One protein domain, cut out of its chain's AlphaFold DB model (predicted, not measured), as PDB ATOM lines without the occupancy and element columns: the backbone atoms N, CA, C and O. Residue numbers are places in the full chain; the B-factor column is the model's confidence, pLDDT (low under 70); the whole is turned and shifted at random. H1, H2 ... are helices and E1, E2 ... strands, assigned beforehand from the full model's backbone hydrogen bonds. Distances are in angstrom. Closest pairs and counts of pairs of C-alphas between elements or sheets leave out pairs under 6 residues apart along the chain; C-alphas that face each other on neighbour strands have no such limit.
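What this domain is: This is residues 72 to 211 of the 341 residues of an uncharacterized protein of Chryseobacterium joostei (UniProt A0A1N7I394). Three separate antiparallel sheets of three strands stand in a row and make a flat body: a long, strongly twisted sheet E1 E2 E3 at one end, a small sheet E4 E5 E6 in the middle, and a second strongly twisted sheet E7 E8 E9 at the other end. The seven-residue helix H2 packs over E9, four-residue H1 only grazes the first two sheets, and the stretch 148 to 165 links the small sheet's side to the last sheet with short pairings. The printed part has 140 residues with nine named strands and two named helices, in the order E1 E2 E3 E4 E5 E6 H1 H2 E7 E8 E9, and is mostly strand. It is only just loose, close to compact, with a radius of gyration of the C-alphas of 17.4 A and spans of 56 by 43 by 19 A.

Where its parts are: E1, residues 79 to 88, begins at C-alpha 79 (-13.663, 41.452, 29.192) and is 30.2 A long. E2, residues 94 to 103, is 28.6 A long and E3, residues 109 to 118, 26.9 A. E4 is residues 126 to 129, E5 132 to 135 and E6 140 to 142. H1 is residues 144 to 147 and H2 residues 166 to 172, from C-alpha 166 (-14.463, 9.198, 8.699). E7, residues 178 to 185, is 23.1 A long, E8, residues 193 to 201, 25.1 A, and E9, residues 204 to 211, 22.7 A, ending at C-alpha 211 (-12.976, 11.993, 3.282).

How they stand to each other: Each sheet is a meander, each strand the antiparallel neighbour of the one before. In hairpin E1 and E2, N 83 and O 99 are 2.8 A apart; in hairpin E2 and E3, N 98 and O 115 are 2.9 A apart. The closest C-alphas of E2 and E4, Asn 98 and Tyr 126, are 7.6 A apart. In E4 and E5, N 127 and O 134 are 2.8 A apart; in E5 and E6, N 135 and O 140, 2.8 A. The closest C-alphas of E4 and E7, Phe 129 and Tyr 178, are 7.6 A apart. In hairpin E7 and E8, N 182 and O 196 are within hydrogen-bond range at 2.9 A; in hairpin E8 and E9, N 197 and O 208 are within hydrogen-bond range at 2.8 A. H2 is on this sheet, over E9, at a height of 7.8 A; it runs along the strands, at 9 degrees to E9 on the local plane. Their closest C-alphas, Val 166 and Thr 210, are 6.1 A apart. In H2, 2 of 3 O i to N i+4 pairs are within hydrogen-bond range; H1 is too short for such a pair, and its one O i to N i+3 pair is not within range.

The domain as a whole: The C-alphas farthest apart, those of Asn 106 and Asp 190, are 58.6 A apart. The printed part has no cut. The link from H1 to H2, 18 residues, is long. Mean pLDDT of the printed part is 88.6; residue 76 and residues 187 to 191 are under 70.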
ATOM      1  N   LEU A  72     -15.972  37.935  25.795       91.94
ATOM      2  CA  LEU A  72     -15.268  36.905  26.563       91.94
ATOM      3  C   LEU A  72     -14.777  37.435  27.902       91.94
ATOM      4  O   LEU A  72     -14.382  38.590  28.007       91.94
ATOM      5  N   GLN A  73     -14.753  36.573  28.908       90.38
ATOM      6  CA  GLN A  73     -14.172  36.812  30.217       90.38
ATOM      7  C   GLN A  73     -12.690  36.412  30.201       90.38
ATOM      8  O   GLN A  73     -12.352  35.236  30.087       90.38
ATOM      9  N   GLY A  74     -11.804  37.397  30.328       84.38
ATOM     10  CA  GLY A  74     -10.368  37.208  30.531       84.38
ATOM     11  C   GLY A  74     -10.009  36.893  31.990       84.38
ATOM     12  O   GLY A  74     -10.864  36.930  32.879       84.38
ATOM     13  N   ASN A  75      -8.727  36.602  32.233       73.25
ATOM     14  CA  ASN A  75      -8.225  36.082  33.515       73.25
ATOM     15  C   ASN A  75      -8.286  37.102  34.676       73.25
ATOM     16  O   ASN A  75      -8.573  36.714  35.804       73.25
ATOM     17  N   ASP A  76      -8.111  38.401  34.406       69.44
ATOM     18  CA  ASP A  76      -8.015  39.452  35.439       69.44
ATOM     19  C   ASP A  76      -9.322  40.239  35.629       69.44
ATOM     20  O   ASP A  76      -9.322  41.453  35.829       69.44
ATOM     21  N   SER A  77     -10.474  39.573  35.502       73.12
ATOM     22  CA  SER A  77     -11.792  40.239  35.444       73.12
ATOM     23  C   SER A  77     -11.939  41.225  34.270       73.12
ATOM     24  O   SER A  77     -12.836  42.072  34.251       73.12
ATOM     25  N   THR A  78     -11.057  41.121  33.274       87.31
ATOM     26  CA  THR A  78     -11.141  41.863  32.019       87.31
ATOM     27  C   THR A  78     -12.169  41.213  31.106       87.31
ATOM     28  O   THR A  78     -12.311  39.994  31.110       87.31
ATOM     29  N   ILE A  79     -12.883  41.998  30.307       91.31
ATOM     30  CA  ILE A  79     -13.663  41.452  29.192       91.31
ATOM     31  C   ILE A  79     -12.948  41.704  27.870       91.31
ATOM     32  O   ILE A  79     -12.223  42.693  27.740       91.31
ATOM     33  N   ILE A  80     -13.181  40.838  26.888       91.00
ATOM     34  CA  ILE A  80     -12.760  41.034  25.504       91.00
ATOM     35  C   ILE A  80     -13.993  41.299  24.648       91.00
ATOM     36  O   ILE A  80     -14.838  40.418  24.491       91.00
ATOM     37  N   ILE A  81     -14.082  42.505  24.084       88.69
ATOM     38  CA  ILE A  81     -15.082  42.840  23.062       88.69
ATOM     39  C   ILE A  81     -14.458  42.623  21.691       88.69
ATOM     40  O   ILE A  81     -13.372  43.139  21.414       88.69
ATOM     41  N   ILE A  82     -15.164  41.883  20.841       87.94
ATOM     42  CA  ILE A  82     -14.755  41.562  19.478       87.94
ATOM     43  C   ILE A  82     -15.627  42.374  18.523       87.94
ATOM     44  O   ILE A  82     -16.854  42.391  18.635       87.94
ATOM     45  N   SER A  83     -14.993  43.067  17.584       84.75
ATOM     46  CA  SER A  83     -15.685  43.839  16.560       84.75
ATOM     47  C   SER A  83     -15.092  43.588  15.187       84.75
ATOM     48  O   SER A  83     -13.908  43.844  14.969       84.75
ATOM     49  N   GLY A  84     -15.929  43.161  14.252       83.44
ATOM     50  CA  GLY A  84     -15.591  43.134  12.837       83.44
ATOM     51  C   GLY A  84     -16.110  44.346  12.077       83.44
ATOM     52  O   GLY A  84     -16.994  45.050  12.545       83.44
ATOM     53  N   SER A  85     -15.625  44.563  10.868       83.94
ATOM     54  CA  SER A  85     -16.323  45.360   9.861       83.94
ATOM     55  C   SER A  85     -15.918  44.884   8.478       83.94
ATOM     56  O   SER A  85     -14.752  44.551   8.267       83.94
ATOM     57  N   ARG A  86     -16.872  44.896   7.549       85.12
ATOM     58  CA  ARG A  86     -16.661  44.585   6.137       85.12
ATOM     59  C   ARG A  86     -17.019  45.811   5.312       85.12
ATOM     60  O   ARG A  86     -18.045  46.444   5.571       85.12
ATOM     61  N   LYS A  87     -16.179  46.152   4.343       87.06
ATOM     62  CA  LYS A  87     -16.444  47.234   3.400       87.06
ATOM     63  C   LYS A  87     -15.972  46.830   2.013       87.06
ATOM     64  O   LYS A  87     -14.858  46.345   1.883       87.06
ATOM     65  N   GLU A  88     -16.779  47.125   1.001       85.75
ATOM     66  CA  GLU A  88     -16.388  46.946  -0.396       85.75
ATOM     67  C   GLU A  88     -15.087  47.713  -0.684       85.75
ATOM     68  O   GLU A  88     -14.965  48.915  -0.398       85.75
ATOM     69  N   SER A  89     -14.097  46.992  -1.205       84.62
ATOM     70  CA  SER A  89     -12.807  47.545  -1.590       84.62
ATOM     71  C   SER A  89     -12.888  48.159  -2.987       84.62
ATOM     72  O   SER A  89     -13.763  47.842  -3.792       84.62
ATOM     73  N   LYS A  90     -11.942  49.045  -3.312       83.44
ATOM     74  CA  LYS A  90     -11.888  49.687  -4.641       83.44
ATOM     75  C   LYS A  90     -11.673  48.696  -5.787       83.44
ATOM     76  O   LYS A  90     -12.040  49.000  -6.917       83.44
ATOM     77  N   ASP A  91     -11.101  47.539  -5.478       83.88
ATOM     78  CA  ASP A  91     -10.680  46.532  -6.449       83.88
ATOM     79  C   ASP A  91     -11.722  45.403  -6.608       83.88
ATOM     80  O   ASP A  91     -11.449  44.395  -7.252       83.88
ATOM     81  N   GLY A  92     -12.924  45.568  -6.031       78.81
ATOM     82  CA  GLY A  92     -14.056  44.640  -6.166       78.81
ATOM     83  C   GLY A  92     -14.117  43.515  -5.125       78.81
ATOM     84  O   GLY A  92     -14.959  42.628  -5.239       78.81
ATOM     85  N   GLY A  93     -13.228  43.533  -4.128       83.75
ATOM     86  CA  GLY A  93     -13.236  42.621  -2.982       83.75
ATOM     87  C   GLY A  93     -13.860  43.261  -1.749       83.75
ATOM     88  O   GLY A  93     -14.519  44.293  -1.837       83.75
ATOM     89  N   ASP A  94     -13.577  42.701  -0.577       87.19
ATOM     90  CA  ASP A  94     -13.921  43.325   0.695       87.19
ATOM     91  C   ASP A  94     -12.697  43.545   1.571       87.19
ATOM     92  O   ASP A  94     -11.878  42.650   1.779       87.19
ATOM     93  N   ASP A  95     -12.613  44.744   2.135       88.50
ATOM     94  CA  ASP A  95     -11.719  45.051   3.234       88.50
ATOM     95  C   ASP A  95     -12.382  44.583   4.532       88.50
ATOM     96  O   ASP A  95     -13.416  45.110   4.966       88.50
ATOM     97  N   ILE A  96     -11.783  43.566   5.145       89.38
ATOM     98  CA  ILE A  96     -12.226  42.991   6.410       89.38
ATOM     99  C   ILE A  96     -11.295  43.491   7.505       89.38
ATOM    100  O   ILE A  96     -10.073  43.367   7.415       89.38
ATOM    101  N   VAL A  97     -11.878  44.054   8.560       90.38
ATOM    102  CA  VAL A  97     -11.156  44.528   9.742       90.38
ATOM    103  C   VAL A  97     -11.722  43.836  10.967       90.38
ATOM    104  O   VAL A  97     -12.902  43.987  11.259       90.38
ATOM    105  N   ASN A  98     -10.872  43.131  11.704       91.06
ATOM    106  CA  ASN A  98     -11.209  42.504  12.976       91.06
ATOM    107  C   ASN A  98     -10.464  43.218  14.095       91.06
ATOM    108  O   ASN A  98      -9.270  43.491  13.965       91.06
ATOM    109  N   LYS A  99     -11.163  43.539  15.180       92.88
ATOM    110  CA  LYS A  99     -10.589  44.200  16.349       92.88
ATOM    111  C   LYS A  99     -11.012  43.498  17.623       92.88
ATOM    112  O   LYS A  99     -12.158  43.075  17.754       92.88
ATOM    113  N   TRP A 100     -10.096  43.472  18.574       93.62
ATOM    114  CA  TRP A 100     -10.304  42.961  19.916       93.62
ATOM    115  C   TRP A 100      -9.892  44.032  20.918       93.62
ATOM    116  O   TRP A 100      -8.849  44.664  20.753       93.62
ATOM    117  N   TYR A 101     -10.686  44.229  21.968       93.81
ATOM    118  CA  TYR A 101     -10.403  45.195  23.032       93.81
ATOM    119  C   TYR A 101     -10.443  44.508  24.389       93.81
ATOM    120  O   TYR A 101     -11.483  43.956  24.742       93.81
ATOM    121  N   LYS A 102      -9.360  44.591  25.173       94.56
ATOM    122  CA  LYS A 102      -9.368  44.190  26.588       94.56
ATOM    123  C   LYS A 102      -9.827  45.364  27.440       94.56
ATOM    124  O   LYS A 102      -9.233  46.442  27.383       94.56
ATOM    125  N   ILE A 103     -10.875  45.159  28.230       94.19
ATOM    126  CA  ILE A 103     -11.474  46.184  29.088       94.19
ATOM    127  C   ILE A 103     -11.417  45.721  30.540       94.19
ATOM    128  O   ILE A 103     -11.957  44.671  30.871       94.19
ATOM    129  N   ASN A 104     -10.782  46.505  31.410       94.12
ATOM    130  CA  ASN A 104     -10.695  46.202  32.843       94.12
ATOM    131  C   ASN A 104     -11.983  46.557  33.608       94.12
ATOM    132  O   ASN A 104     -12.888  47.190  33.067       94.12
ATOM    133  N   LEU A 105     -12.046  46.217  34.901       92.81
ATOM    134  CA  LEU A 105     -13.188  46.519  35.781       92.81
ATOM    135  C   LEU A 105     -13.543  48.014  35.883       92.81
ATOM    136  O   LEU A 105     -14.684  48.347  36.191       92.81
ATOM    137  N   ASN A 106     -12.612  48.920  35.577       93.12
ATOM    138  CA  ASN A 106     -12.867  50.363  35.536       93.12
ATOM    139  C   ASN A 106     -13.445  50.835  34.187       93.12
ATOM    140  O   ASN A 106     -13.677  52.027  34.005       93.12
ATOM    141  N   GLY A 107     -13.658  49.930  33.227       92.19
ATOM    142  CA  GLY A 107     -14.139  50.247  31.880       92.19
ATOM    143  C   GLY A 107     -13.052  50.815  30.964       92.19
ATOM    144  O   GLY A 107     -13.344  51.332  29.882       92.19
ATOM    145  N   GLN A 108     -11.785  50.758  31.376       93.75
ATOM    146  CA  GLN A 108     -10.670  51.272  30.590       93.75
ATOM    147  C   GLN A 108     -10.208  50.208  29.600       93.75
ATOM    148  O   GLN A 108     -10.019  49.054  29.979       93.75
ATOM    149  N   ILE A 109      -9.984  50.619  28.351       93.31
ATOM    150  CA  ILE A 109      -9.303  49.777  27.367       93.31
ATOM    151  C   ILE A 109      -7.837  49.703  27.794       93.31
ATOM    152  O   ILE A 109      -7.158  50.731  27.826       93.31
ATOM    153  N   THR A 110      -7.386  48.514  28.177       93.62
ATOM    154  CA  THR A 110      -6.006  48.266  28.620       93.62
ATOM    155  C   THR A 110      -5.122  47.753  27.496       93.62
ATOM    156  O   THR A 110      -3.911  47.906  27.570       93.62
ATOM    157  N   ASP A 111      -5.724  47.149  26.472       94.81
ATOM    158  CA  ASP A 111      -5.028  46.585  25.321       94.81
ATOM    159  C   ASP A 111      -6.002  46.463  24.139       94.81
ATOM    160  O   ASP A 111      -7.220  46.348  24.333       94.81
ATOM    161  N   SER A 112      -5.477  46.475  22.917       94.06
ATOM    162  CA  SER A 112      -6.263  46.245  21.707       94.06
ATOM    163  C   SER A 112      -5.430  45.633  20.592       94.06
ATOM    164  O   SER A 112      -4.291  46.041  20.379       94.06
ATOM    165  N   LEU A 113      -6.044  44.750  19.815       95.12
ATOM    166  CA  LEU A 113      -5.454  44.154  18.623       95.12
ATOM    167  C   LEU A 113      -6.351  44.422  17.423       95.12
ATOM    168  O   LEU A 113      -7.576  44.397  17.543       95.12
ATOM    169  N   GLN A 114      -5.743  44.671  16.268       94.00
ATOM    170  CA  GLN A 114      -6.455  44.821  15.008       94.00
ATOM    171  C   GLN A 114      -5.740  44.034  13.913       94.00
ATOM    172  O   GLN A 114      -4.549  44.234  13.683       94.00
ATOM    173  N   TYR A 115      -6.505  43.224  13.188       92.69
ATOM    174  CA  TYR A 115      -6.088  42.618  11.929       92.69
ATOM    175  C   TYR A 115      -6.953  43.139  10.795       92.69
ATOM    176  O   TYR A 115      -8.133  43.447  10.970       92.69
ATOM    177  N   SER A 116      -6.351  43.324   9.628       90.69
ATOM    178  CA  SER A 116      -7.037  43.868   8.462       90.69
ATOM    179  C   SER A 116      -6.481  43.225   7.206       90.69
ATOM    180  O   SER A 116      -5.266  43.106   7.072       90.69
ATOM    181  N   TYR A 117      -7.362  42.803   6.309       89.94
ATOM    182  CA  TYR A 117      -6.979  42.147   5.065       89.94
ATOM    183  C   TYR A 117      -8.016  42.405   3.979       89.94
ATOM    184  O   TYR A 117      -9.184  42.676   4.265       89.94
ATOM    185  N   ASN A 118      -7.567  42.317   2.732       89.25
ATOM    186  CA  ASN A 118      -8.443  42.345   1.575       89.25
ATOM    187  C   ASN A 118      -8.751  40.906   1.146       89.25
ATOM    188  O   ASN A 118      -7.823  40.132   0.902       89.25
ATOM    189  N   SER A 119     -10.033  40.563   1.036       84.62
ATOM    190  CA  SER A 119     -10.487  39.193   0.781       84.62
ATOM    191  C   SER A 119     -10.076  38.625  -0.582       84.62
ATOM    192  O   SER A 119     -10.102  37.412  -0.750       84.62
ATOM    193  N   LEU A 120      -9.718  39.466  -1.561       83.12
ATOM    194  CA  LEU A 120      -9.195  39.002  -2.853       83.12
ATOM    195  C   LEU A 120      -7.699  38.684  -2.790       83.12
ATOM    196  O   LEU A 120      -7.228  37.807  -3.508       83.12
ATOM    197  N   ASN A 121      -6.956  39.404  -1.948       82.69
ATOM    198  CA  ASN A 121      -5.496  39.335  -1.907       82.69
ATOM    199  C   ASN A 121      -4.976  38.392  -0.819       82.69
ATOM    200  O   ASN A 121      -3.816  37.988  -0.872       82.69
ATOM    201  N   SER A 122      -5.797  38.073   0.184       82.06
ATOM    202  CA  SER A 122      -5.426  37.148   1.249       82.06
ATOM    203  C   SER A 122      -6.631  36.385   1.786       82.06
ATOM    204  O   SER A 122      -7.686  36.963   2.055       82.06
ATOM    205  N   THR A 123      -6.442  35.086   1.996       85.69
ATOM    206  CA  THR A 123      -7.430  34.196   2.609       85.69
ATOM    207  C   THR A 123      -7.201  34.161   4.113       85.69
ATOM    208  O   THR A 123      -6.319  33.449   4.588       85.69
ATOM    209  N   HIS A 124      -7.961  34.947   4.865       90.06
ATOM    210  CA  HIS A 124      -7.995  34.851   6.321       90.06
ATOM    211  C   HIS A 124      -9.429  34.639   6.786       90.06
ATOM    212  O   HIS A 124     -10.366  35.248   6.257       90.06
ATOM    213  N   SER A 125      -9.572  33.864   7.852       87.12
ATOM    214  CA  SER A 125     -10.844  33.667   8.536       87.12
ATOM    215  C   SER A 125     -10.575  33.630  10.032       87.12
ATOM    216  O   SER A 125     -10.336  32.581  10.633       87.12
ATOM    217  N   TYR A 126     -10.553  34.827  10.622       90.00
ATOM    218  CA  TYR A 126     -10.322  34.993  12.050       90.00
ATOM    219  C   TYR A 126     -11.587  34.672  12.835       90.00
ATOM    220  O   TYR A 126     -12.658  35.212  12.571       90.00
ATOM    221  N   GLN A 127     -11.438  33.835  13.851       88.12
ATOM    222  CA  GLN A 127     -12.478  33.517  14.819       88.12
ATOM    223  C   GLN A 127     -11.876  33.560  16.219       88.12
ATOM    224  O   GLN A 127     -10.655  33.586  16.387       88.12
ATOM    225  N   THR A 128     -12.729  33.543  17.241       89.44
ATOM    226  CA  THR A 128     -12.262  33.530  18.628       89.44
ATOM    227  C   THR A 128     -12.766  32.298  19.370       89.44
ATOM    228  O   THR A 128     -13.956  31.986  19.346       89.44
ATOM    229  N   PHE A 129     -11.867  31.605  20.069       90.50
ATOM    230  CA  PHE A 129     -12.206  30.458  20.906       90.50
ATOM    231  C   PHE A 129     -11.438  30.497  22.228       90.50
ATOM    232  O   PHE A 129     -10.218  30.362  22.248       90.50
ATOM    233  N   ASN A 130     -12.166  30.648  23.336       90.94
ATOM    234  CA  ASN A 130     -11.635  30.819  24.686       90.94
ATOM    235  C   ASN A 130     -10.521  31.882  24.729       90.94
ATOM    236  O   ASN A 130     -10.808  33.073  24.659       90.94
ATOM    237  N   ASP A 131      -9.267  31.445  24.824       91.00
ATOM    238  CA  ASP A 131      -8.072  32.282  24.955       91.00
ATOM    239  C   ASP A 131      -7.315  32.509  23.642       91.00
ATOM    240  O   ASP A 131      -6.199  33.029  23.649       91.00
ATOM    241  N   TYR A 132      -7.903  32.104  22.519       92.75
ATOM    242  CA  TYR A 132      -7.222  32.049  21.234       92.75
ATOM    243  C   TYR A 132      -7.954  32.860  20.176       92.75
ATOM    244  O   TYR A 132      -9.180  32.789  20.048       92.75
ATOM    245  N   ILE A 133      -7.170  33.575  19.374       93.62
ATOM    246  CA  ILE A 133      -7.598  34.051  18.061       93.62
ATOM    247  C   ILE A 133      -7.118  33.010  17.062       93.62
ATOM    248  O   ILE A 133      -5.928  32.711  17.023       93.62
ATOM    249  N   VAL A 134      -8.035  32.436  16.294       93.31
ATOM    250  CA  VAL A 134      -7.748  31.361  15.342       93.31
ATOM    251  C   VAL A 134      -7.959  31.861  13.928       93.31
ATOM    252  O   VAL A 134      -9.003  32.429  13.627       93.31
ATOM    253  N   ASP A 135      -6.977  31.644  13.064       93.19
ATOM    254  CA  ASP A 135      -7.089  31.831  11.626       93.19
ATOM    255  C   ASP A 135      -7.157  30.455  10.968       93.19
ATOM    256  O   ASP A 135      -6.161  29.726  10.844       93.19
ATOM    257  N   VAL A 136      -8.376  30.048  10.630       89.06
ATOM    258  CA  VAL A 136      -8.633  28.703  10.105       89.06
ATOM    259  C   VAL A 136      -8.124  28.535   8.676       89.06
ATOM    260  O   VAL A 136      -7.747  27.420   8.308       89.06
ATOM    261  N   ASP A 137      -8.014  29.619   7.907       88.56
ATOM    262  CA  ASP A 137      -7.551  29.578   6.518       88.56
ATOM    263  C   ASP A 137      -6.024  29.503   6.465       88.56
ATOM    264  O   ASP A 137      -5.469  28.667   5.751       88.56
ATOM    265  N   GLN A 138      -5.337  30.288   7.305       91.31
ATOM    266  CA  GLN A 138      -3.869  30.290   7.378       91.31
ATOM    267  C   GLN A 138      -3.270  29.185   8.255       91.31
ATOM    268  O   GLN A 138      -2.052  29.060   8.330       91.31
ATOM    269  N   ASN A 139      -4.090  28.358   8.905       91.62
ATOM    270  CA  ASN A 139      -3.634  27.329   9.845       91.62
ATOM    271  C   ASN A 139      -2.839  27.874  11.037       91.62
ATOM    272  O   ASN A 139      -1.842  27.268  11.438       91.62
ATOM    273  N   THR A 140      -3.243  29.013  11.596       95.44
ATOM    274  CA  THR A 140      -2.509  29.619  12.711       95.44
ATOM    275  C   THR A 140      -3.416  30.071  13.841       95.44
ATOM    276  O   THR A 140      -4.597  30.325  13.643       95.44
ATOM    277  N   TYR A 141      -2.855  30.204  15.037       96.00
ATOM    278  CA  TYR A 141      -3.507  30.853  16.168       96.00
ATOM    279  C   TYR A 141      -2.572  31.844  16.851       96.00
ATOM    280  O   TYR A 141      -1.354  31.735  16.753       96.00
ATOM    281  N   SER A 142      -3.149  32.775  17.599       95.81
ATOM    282  CA  SER A 142      -2.435  33.706  18.468       95.81
ATOM    283  C   SER A 142      -2.921  33.574  19.913       95.81
ATOM    284  O   SER A 142      -4.101  33.305  20.168       95.81
ATOM    285  N   ASN A 143      -1.999  33.791  20.855       94.25
ATOM    286  CA  ASN A 143      -2.253  33.800  22.297       94.25
ATOM    287  C   ASN A 143      -2.624  35.193  22.832       94.25
ATOM    288  O   ASN A 143      -2.723  35.376  24.045       94.25
ATOM    289  N   TRP A 144      -2.882  36.179  21.964       94.62
ATOM    290  CA  TRP A 144      -3.036  37.574  22.381       94.62
ATOM    291  C   TRP A 144      -4.090  37.771  23.478       94.62
ATOM    292  O   TRP A 144      -3.897  38.579  24.388       94.62
ATOM    293  N   ILE A 145      -5.189  37.011  23.452       92.06
ATOM    294  CA  ILE A 145      -6.227  37.083  24.491       92.06
ATOM    295  C   ILE A 145      -5.672  36.673  25.863       92.06
ATOM    296  O   ILE A 145      -5.976  37.332  26.858       92.06
ATOM    297  N   LYS A 146      -4.829  35.636  25.906       89.62
ATOM    298  CA  LYS A 146      -4.238  35.065  27.119       89.62
ATOM    299  C   LYS A 146      -3.185  35.969  27.752       89.62
ATOM    300  O   LYS A 146      -3.238  36.207  28.956       89.62
ATOM    301  N   ASP A 147      -2.223  36.427  26.959       90.75
ATOM    302  CA  ASP A 147      -0.984  37.046  27.456       90.75
ATOM    303  C   ASP A 147      -0.511  38.252  26.628       90.75
ATOM    304  O   ASP A 147       0.487  38.881  26.968       90.75
ATOM    305  N   GLY A 148      -1.260  38.640  25.594       91.12
ATOM    306  CA  GLY A 148      -0.906  39.761  24.720       91.12
ATOM    307  C   GLY A 148       0.091  39.398  23.620       91.12
ATOM    308  O   GLY A 148       0.476  40.277  22.851       91.12
ATOM    309  N   ASP A 149       0.479  38.128  23.493       93.62
ATOM    310  CA  ASP A 149       1.368  37.683  22.428       93.62
ATOM    311  C   ASP A 149       0.671  37.649  21.058       93.62
ATOM    312  O   ASP A 149      -0.283  36.908  20.813       93.62
ATOM    313  N   THR A 150       1.183  38.454  20.129       93.38
ATOM    314  CA  THR A 150       0.658  38.596  18.766       93.38
ATOM    315  C   THR A 150       1.277  37.623  17.761       93.38
ATOM    316  O   THR A 150       0.965  37.708  16.571       93.38
ATOM    317  N   ILE A 151       2.189  36.741  18.186       95.94
ATOM    318  CA  ILE A 151       2.791  35.733  17.307       95.94
ATOM    319  C   ILE A 151       1.705  34.772  16.805       95.94
ATOM    320  O   ILE A 151       0.833  34.335  17.558       95.94
ATOM    321  N   HIS A 152       1.777  34.446  15.512       95.12
ATOM    322  CA  HIS A 152       0.927  33.443  14.879       95.12
ATOM    323  C   HIS A 152       1.647  32.097  14.887       95.12
ATOM    324  O   HIS A 152       2.631  31.889  14.177       95.12
ATOM    325  N   TYR A 153       1.155  31.185  15.712       96.88
ATOM    326  CA  TYR A 153       1.664  29.833  15.845       96.88
ATOM    327  C   TYR A 153       0.949  28.904  14.867       96.88
ATOM    328  O   TYR A 153      -0.282  28.919  14.822       96.88
ATOM    329  N   PRO A 154       1.672  28.068  14.110       96.38
ATOM    330  CA  PRO A 154       1.043  27.115  13.212       96.38
ATOM    331  C   PRO A 154       0.322  26.010  13.990       96.38
ATOM    332  O   PRO A 154       0.794  25.539  15.030       96.38
ATOM    333  N   TYR A 155      -0.805  25.550  13.454       95.06
ATOM    334  CA  TYR A 155      -1.425  24.303  13.884       95.06
ATOM    335  C   TYR A 155      -0.509  23.123  13.571       95.06
ATOM    336  O   TYR A 155       0.137  23.067  12.522       95.06
ATOM    337  N   LYS A 156      -0.499  22.124  14.452       93.94
ATOM    338  CA  LYS A 156       0.223  20.883  14.199       93.94
ATOM    339  C   LYS A 156      -0.545  20.024  13.194       93.94
ATOM    340  O   LYS A 156      -1.693  19.657  13.431       93.94
ATOM    341  N   ASN A 157       0.091  19.652  12.089       91.81
ATOM    342  CA  ASN A 157      -0.468  18.627  11.214       91.81
ATOM    343  C   ASN A 157      -0.324  17.255  11.890       91.81
ATOM    344  O   ASN A 157       0.792  16.858  12.231       91.81
ATOM    345  N   ILE A 158      -1.430  16.535  12.106       85.94
ATOM    346  CA  ILE A 158      -1.390  15.212  12.762       85.94
ATOM    347  C   ILE A 158      -0.617  14.200  11.902       85.94
ATOM    348  O   ILE A 158       0.091  13.357  12.448       85.94
ATOM    349  N   THR A 159      -0.687  14.329  10.574       82.12
ATOM    350  CA  THR A 159       0.127  13.569   9.614       82.12
ATOM    351  C   THR A 159       0.101  14.268   8.263       82.12
ATOM    352  O   THR A 159      -0.964  14.397   7.653       82.12
ATOM    353  N   GLU A 160       1.273  14.654   7.761       75.19
ATOM    354  CA  GLU A 160       1.401  15.237   6.427       75.19
ATOM    355  C   GLU A 160       0.783  14.313   5.365       75.19
ATOM    356  O   GLU A 160       1.088  13.124   5.288       75.19
ATOM    357  N   ASN A 161      -0.114  14.873   4.550       75.31
ATOM    358  CA  ASN A 161      -0.713  14.249   3.365       75.31
ATOM    359  C   ASN A 161      -1.627  13.024   3.580       75.31
ATOM    360  O   ASN A 161      -2.189  12.534   2.600       75.31
ATOM    361  N   LYS A 162      -1.852  12.548   4.814       89.38
ATOM    362  CA  LYS A 162      -2.831  11.473   5.069       89.38
ATOM    363  C   LYS A 162      -4.260  12.030   5.050       89.38
ATOM    364  O   LYS A 162      -4.570  12.993   5.752       89.38
ATOM    365  N   ILE A 163      -5.136  11.386   4.278       91.06
ATOM    366  CA  ILE A 163      -6.591  11.557   4.369       91.06
ATOM    367  C   ILE A 163      -7.121  10.417   5.236       91.06
ATOM    368  O   ILE A 163      -6.882   9.245   4.948       91.06
ATOM    369  N   PHE A 164      -7.786  10.764   6.330       92.44
ATOM    370  CA  PHE A 164      -8.331   9.803   7.275       92.44
ATOM    371  C   PHE A 164      -9.730   9.340   6.840       92.44
ATOM    372  O   PHE A 164     -10.545  10.173   6.434       92.44
ATOM    373  N   PRO A 165     -10.055   8.043   6.978       93.38
ATOM    374  CA  PRO A 165     -11.438   7.589   6.917       93.38
ATOM    375  C   PRO A 165     -12.269   8.263   8.013       93.38
ATOM    376  O   PRO A 165     -11.772   8.487   9.121       93.38
ATOM    377  N   VAL A 166     -13.557   8.509   7.752       92.44
ATOM    378  CA  VAL A 166     -14.463   9.198   8.699       92.44
ATOM    379  C   VAL A 166     -14.454   8.554  10.093       92.44
ATOM    380  O   VAL A 166     -14.426   9.252  11.104       92.44
ATOM    381  N   SER A 167     -14.406   7.223  10.168       92.62
ATOM    382  CA  SER A 167     -14.385   6.486  11.438       92.62
ATOM    383  C   SER A 167     -13.080   6.649  12.230       92.62
ATOM    384  O   SER A 167     -13.091   6.546  13.455       92.62
ATOM    385  N   GLU A 168     -11.950   6.894  11.560       93.31
ATOM    386  CA  GLU A 168     -10.674   7.212  12.211       93.31
ATOM    387  C   GLU A 168     -10.662   8.682  12.646       93.31
ATOM    388  O   GLU A 168     -10.323   8.978  13.791       93.31
ATOM    389  N   ALA A 169     -11.140   9.587  11.784       92.50
ATOM    390  CA  ALA A 169     -11.296  11.007  12.089       92.50
ATOM    391  C   ALA A 169     -12.165  11.240  13.340       92.50
ATOM    392  O   ALA A 169     -11.757  11.973  14.239       92.50
ATOM    393  N   GLN A 170     -13.300  10.547  13.463       92.19
ATOM    394  CA  GLN A 170     -14.166  10.608  14.650       92.19
ATOM    395  C   GLN A 170     -13.446  10.200  15.943       92.19
ATOM    396  O   GLN A 170     -13.676  10.799  16.992       92.19
ATOM    397  N   LYS A 171     -12.541   9.214  15.884       92.06
ATOM    398  CA  LYS A 171     -11.740   8.798  17.047       92.06
ATOM    399  C   LYS A 171     -10.696   9.844  17.422       92.06
ATOM    400  O   LYS A 171     -10.493  10.095  18.605       92.06
ATOM    401  N   ILE A 172     -10.045  10.458  16.432       90.50
ATOM    402  CA  ILE A 172      -9.038  11.508  16.654       90.50
ATOM    403  C   ILE A 172      -9.657  12.673  17.428       90.50
ATOM    404  O   ILE A 172      -9.088  13.143  18.417       90.50
ATOM    405  N   ILE A 173     -10.849  13.096  17.008       90.81
ATOM    406  CA  ILE A 173     -11.533  14.259  17.573       90.81
ATOM    407  C   ILE A 173     -12.414  13.934  18.779       90.81
ATOM    408  O   ILE A 173     -13.104  14.822  19.277       90.81
ATOM    409  N   ALA A 174     -12.430  12.687  19.248       89.44
ATOM    410  CA  ALA A 174     -13.136  12.347  20.477       89.44
ATOM    411  C   ALA A 174     -12.684  13.297  21.601       89.44
ATOM    412  O   ALA A 174     -11.487  13.565  21.732       89.44
ATOM    413  N   ASP A 175     -13.637  13.842  22.357       88.06
ATOM    414  CA  ASP A 175     -13.396  14.783  23.462       88.06
ATOM    415  C   ASP A 175     -12.718  16.112  23.062       88.06
ATOM    416  O   ASP A 175     -12.113  16.790  23.893       88.06
ATOM    417  N   LYS A 176     -12.824  16.511  21.786       90.50
ATOM    418  CA  LYS A 176     -12.395  17.837  21.310       90.50
ATOM    419  C   LYS A 176     -13.071  18.965  22.095       90.50
ATOM    420  O   LYS A 176     -14.263  18.905  22.393       90.50
ATOM    421  N   GLU A 177     -12.337  20.045  22.338       90.31
ATOM    422  CA  GLU A 177     -12.902  21.273  22.910       90.31
ATOM    423  C   GLU A 177     -13.346  22.264  21.834       90.31
ATOM    424  O   GLU A 177     -14.301  23.012  22.033       90.31
ATOM    425  N   TYR A 178     -12.672  22.252  20.684       89.88
ATOM    426  CA  TYR A 178     -13.039  23.034  19.508       89.88
ATOM    427  C   TYR A 178     -12.914  22.185  18.257       89.88
ATOM    428  O   TYR A 178     -12.011  21.351  18.147       89.88
ATOM    429  N   MET A 179     -13.783  22.468  17.293       89.81
ATOM    430  CA  MET A 179     -13.667  21.949  15.947       89.81
ATOM    431  C   MET A 179     -14.200  22.952  14.926       89.81
ATOM    432  O   MET A 179     -15.228  23.595  15.143       89.81
ATOM    433  N   TYR A 180     -13.506  23.025  13.800       89.75
ATOM    434  CA  TYR A 180     -13.950  23.677  12.581       89.75
ATOM    435  C   TYR A 180     -13.650  22.761  11.401       89.75
ATOM    436  O   TYR A 180     -12.566  22.179  11.334       89.75
ATOM    437  N   ASP A 181     -14.609  22.620  10.502       89.62
ATOM    438  CA  ASP A 181     -14.469  21.887   9.257       89.62
ATOM    439  C   ASP A 181     -14.586  22.826   8.059       89.62
ATOM    440  O   ASP A 181     -15.350  23.790   8.070       89.62
ATOM    441  N   ASP A 182     -13.795  22.541   7.031       88.69
ATOM    442  CA  ASP A 182     -13.802  23.278   5.775       88.69
ATOM    443  C   ASP A 182     -13.695  22.322   4.590       88.69
ATOM    444  O   ASP A 182     -13.006  21.298   4.664       88.69
ATOM    445  N   ILE A 183     -14.372  22.657   3.496       88.62
ATOM    446  CA  ILE A 183     -14.374  21.850   2.278       88.62
ATOM    447  C   ILE A 183     -13.208  22.290   1.402       88.62
ATOM    448  O   ILE A 183     -13.148  23.415   0.917       88.62
ATOM    449  N   ILE A 184     -12.306  21.355   1.126       87.25
ATOM    450  CA  ILE A 184     -11.216  21.540   0.177       87.25
ATOM    451  C   ILE A 184     -11.597  20.833  -1.119       87.25
ATOM    452  O   ILE A 184     -11.522  19.602  -1.217       87.25
ATOM    453  N   HIS A 185     -12.014  21.616  -2.108       80.81
ATOM    454  CA  HIS A 185     -12.275  21.134  -3.460       80.81
ATOM    455  C   HIS A 185     -10.962  20.778  -4.168       80.81
ATOM    456  O   HIS A 185      -9.951  21.457  -3.983       80.81
ATOM    457  N   SER A 186     -10.961  19.704  -4.959       71.94
ATOM    458  CA  SER A 186      -9.874  19.457  -5.910       71.94
ATOM    459  C   SER A 186     -10.108  20.224  -7.212       71.94
ATOM    460  O   SER A 186     -11.247  20.508  -7.579       71.94
ATOM    461  N   ASP A 187      -9.026  20.506  -7.938       61.53
ATOM    462  CA  ASP A 187      -9.070  21.167  -9.249       61.53
ATOM    463  C   ASP A 187      -9.557  20.237 -10.384       61.53
ATOM    464  O   ASP A 187      -9.501  20.603 -11.560       61.53
ATOM    465  N   THR A 188      -9.992  19.007 -10.077       59.28
ATOM    466  CA  THR A 188     -10.397  18.021 -11.091       59.28
ATOM    467  C   THR A 188     -11.910  18.021 -11.319       59.28
ATOM    468  O   THR A 188     -12.710  18.318 -10.434       59.28
ATOM    469  N   ALA A 189     -12.319  17.672 -12.543       59.72
ATOM    470  CA  ALA A 189     -13.714  17.718 -12.985       59.72
ATOM    471  C   ALA A 189     -14.656  16.739 -12.248       59.72
ATOM    472  O   ALA A 189     -15.871  16.905 -12.317       59.72
ATOM    473  N   ASP A 190     -14.116  15.755 -11.519       59.38
ATOM    474  CA  ASP A 190     -14.888  14.677 -10.882       59.38
ATOM    475  C   ASP A 190     -15.462  15.034  -9.499       59.38
ATOM    476  O   ASP A 190     -15.962  14.166  -8.783       59.38
ATOM    477  N   ASN A 191     -15.460  16.319  -9.128       56.41
ATOM    478  CA  ASN A 191     -16.089  16.820  -7.901       56.41
ATOM    479  C   ASN A 191     -15.586  16.093  -6.636       56.41
ATOM    480  O   ASN A 191     -16.331  15.878  -5.674       56.41
ATOM    481  N   ASP A 192     -14.321  15.668  -6.656       76.62
ATOM    482  CA  ASP A 192     -13.689  15.034  -5.512       76.62
ATOM    483  C   ASP A 192     -13.215  16.137  -4.563       76.62
ATOM    484  O   ASP A 192     -12.463  17.039  -4.943       76.62
ATOM    485  N   TYR A 193     -13.720  16.106  -3.336       84.94
ATOM    486  CA  TYR A 193     -13.366  17.048  -2.285       84.94
ATOM    487  C   TYR A 193     -13.015  16.285  -1.014       84.94
ATOM    488  O   TYR A 193     -13.379  15.124  -0.829       84.94
ATOM    489  N   LYS A 194     -12.277  16.940  -0.130       89.19
ATOM    490  CA  LYS A 194     -11.949  16.427   1.201       89.19
ATOM    491  C   LYS A 194     -12.291  17.486   2.230       89.19
ATOM    492  O   LYS A 194     -12.280  18.671   1.916       89.19
ATOM    493  N   TYR A 195     -12.546  17.070   3.458       91.00
ATOM    494  CA  TYR A 195     -12.698  18.010   4.557       91.00
ATOM    495  C   TYR A 195     -11.357  18.231   5.238       91.00
ATOM    496  O   TYR A 195     -10.608  17.286   5.487       91.00
ATOM    497  N   LYS A 196     -11.060  19.483   5.557       91.44
ATOM    498  CA  LYS A 196     -10.007  19.881   6.483       91.44
ATOM    499  C   LYS A 196     -10.648  20.084   7.847       91.44
ATOM    500  O   LYS A 196     -11.570  20.879   7.968       91.44
ATOM    501  N   LEU A 197     -10.146  19.394   8.862       91.81
ATOM    502  CA  LEU A 197     -10.607  19.536  10.239       91.81
ATOM    503  C   LEU A 197      -9.534  20.255  11.054       91.81
ATOM    504  O   LEU A 197      -8.406  19.772  11.133       91.81
ATOM    505  N   VAL A 198      -9.883  21.388  11.663       92.81
ATOM    506  CA  VAL A 198      -9.074  22.112  12.655       92.81
ATOM    507  C   VAL A 198      -9.643  21.812  14.034       92.81
ATOM    508  O   VAL A 198     -10.840  21.979  14.258       92.81
ATOM    509  N   VAL A 199      -8.804  21.352  14.960       92.44
ATOM    510  CA  VAL A 199      -9.238  20.811  16.253       92.44
ATOM    511  C   VAL A 199      -8.338  21.307  17.373       92.44
ATOM    512  O   VAL A 199      -7.113  21.267  17.257       92.44
ATOM    513  N   TYR A 200      -8.948  21.707  18.487       93.12
ATOM    514  CA  TYR A 200      -8.239  21.927  19.745       93.12
ATOM    515  C   TYR A 200      -8.566  20.802  20.719       93.12
ATOM    516  O   TYR A 200      -9.737  20.554  21.030       93.12
ATOM    517  N   LYS A 201      -7.521  20.114  21.177       91.25
ATOM    518  CA  LYS A 201      -7.610  18.995  22.114       91.25
ATOM    519  C   LYS A 201      -6.300  18.874  22.888       91.25
ATOM    520  O   LYS A 201      -5.235  19.093  22.316       91.25
ATOM    521  N   ASP A 202      -6.389  18.536  24.173       91.06
ATOM    522  CA  ASP A 202      -5.234  18.328  25.059       91.06
ATOM    523  C   ASP A 202      -4.243  19.510  25.049       91.06
ATOM    524  O   ASP A 202      -3.027  19.330  25.059       91.06
ATOM    525  N   ASN A 203      -4.770  20.740  25.006       91.19
ATOM    526  CA  ASN A 203      -4.016  21.994  24.876       91.19
ATOM    527  C   ASN A 203      -3.183  22.150  23.590       91.19
ATOM    528  O   ASN A 203      -2.280  22.988  23.538       91.19
ATOM    529  N   VAL A 204      -3.479  21.382  22.540       93.50
ATOM    530  CA  VAL A 204      -2.776  21.452  21.256       93.50
ATOM    531  C   VAL A 204      -3.759  21.751  20.132       93.50
ATOM    532  O   VAL A 204      -4.781  21.080  19.964       93.50
ATOM    533  N   TRP A 205      -3.411  22.747  19.320       95.31
ATOM    534  CA  TRP A 205      -4.076  23.010  18.054       95.31
ATOM    535  C   TRP A 205      -3.535  22.089  16.970       95.31
ATOM    536  O   TRP A 205      -2.333  22.074  16.693       95.31
ATOM    537  N   ASN A 206      -4.432  21.342  16.344       94.38
ATOM    538  CA  ASN A 206      -4.107  20.404  15.289       94.38
ATOM    539  C   ASN A 206      -4.971  20.648  14.054       94.38
ATOM    540  O   ASN A 206      -6.081  21.171  14.151       94.38
ATOM    541  N   TYR A 207      -4.490  20.198  12.901       93.69
ATOM    542  CA  TYR A 207      -5.331  20.024  11.724       93.69
ATOM    543  C   TYR A 207      -5.001  18.725  10.985       93.69
ATOM    544  O   TYR A 207      -3.896  18.192  11.102       93.69
ATOM    545  N   PHE A 208      -5.977  18.198  10.247       93.19
ATOM    546  CA  PHE A 208      -5.828  17.017   9.394       93.19
ATOM    547  C   PHE A 208      -6.949  16.959   8.345       93.19
ATOM    548  O   PHE A 208      -7.854  17.793   8.353       93.19
ATOM    549  N   TYR A 209      -6.891  15.984   7.432       92.88
ATOM    550  CA  TYR A 209      -7.887  15.819   6.370       92.88
ATOM    551  C   TYR A 209      -8.720  14.551   6.550       92.88
ATOM    552  O   TYR A 209      -8.194  13.517   6.951       92.88
ATOM    553  N   THR A 210      -9.996  14.606   6.184       92.44
ATOM    554  CA  THR A 210     -10.906  13.453   6.149       92.44
ATOM    555  C   THR A 210     -11.671  13.406   4.830       92.44
ATOM    556  O   THR A 210     -11.762  14.390   4.097       92.44
ATOM    557  N   GLU A 211     -12.206  12.237   4.504       91.25
ATOM    558  CA  GLU A 211     -12.976  11.993   3.282       91.25
ATOM    559  C   GLU A 211     -14.271  12.827   3.196       91.25
ATOM    560  O   GLU A 211     -14.821  13.263   4.210       91.25
TER     561      GLU A 211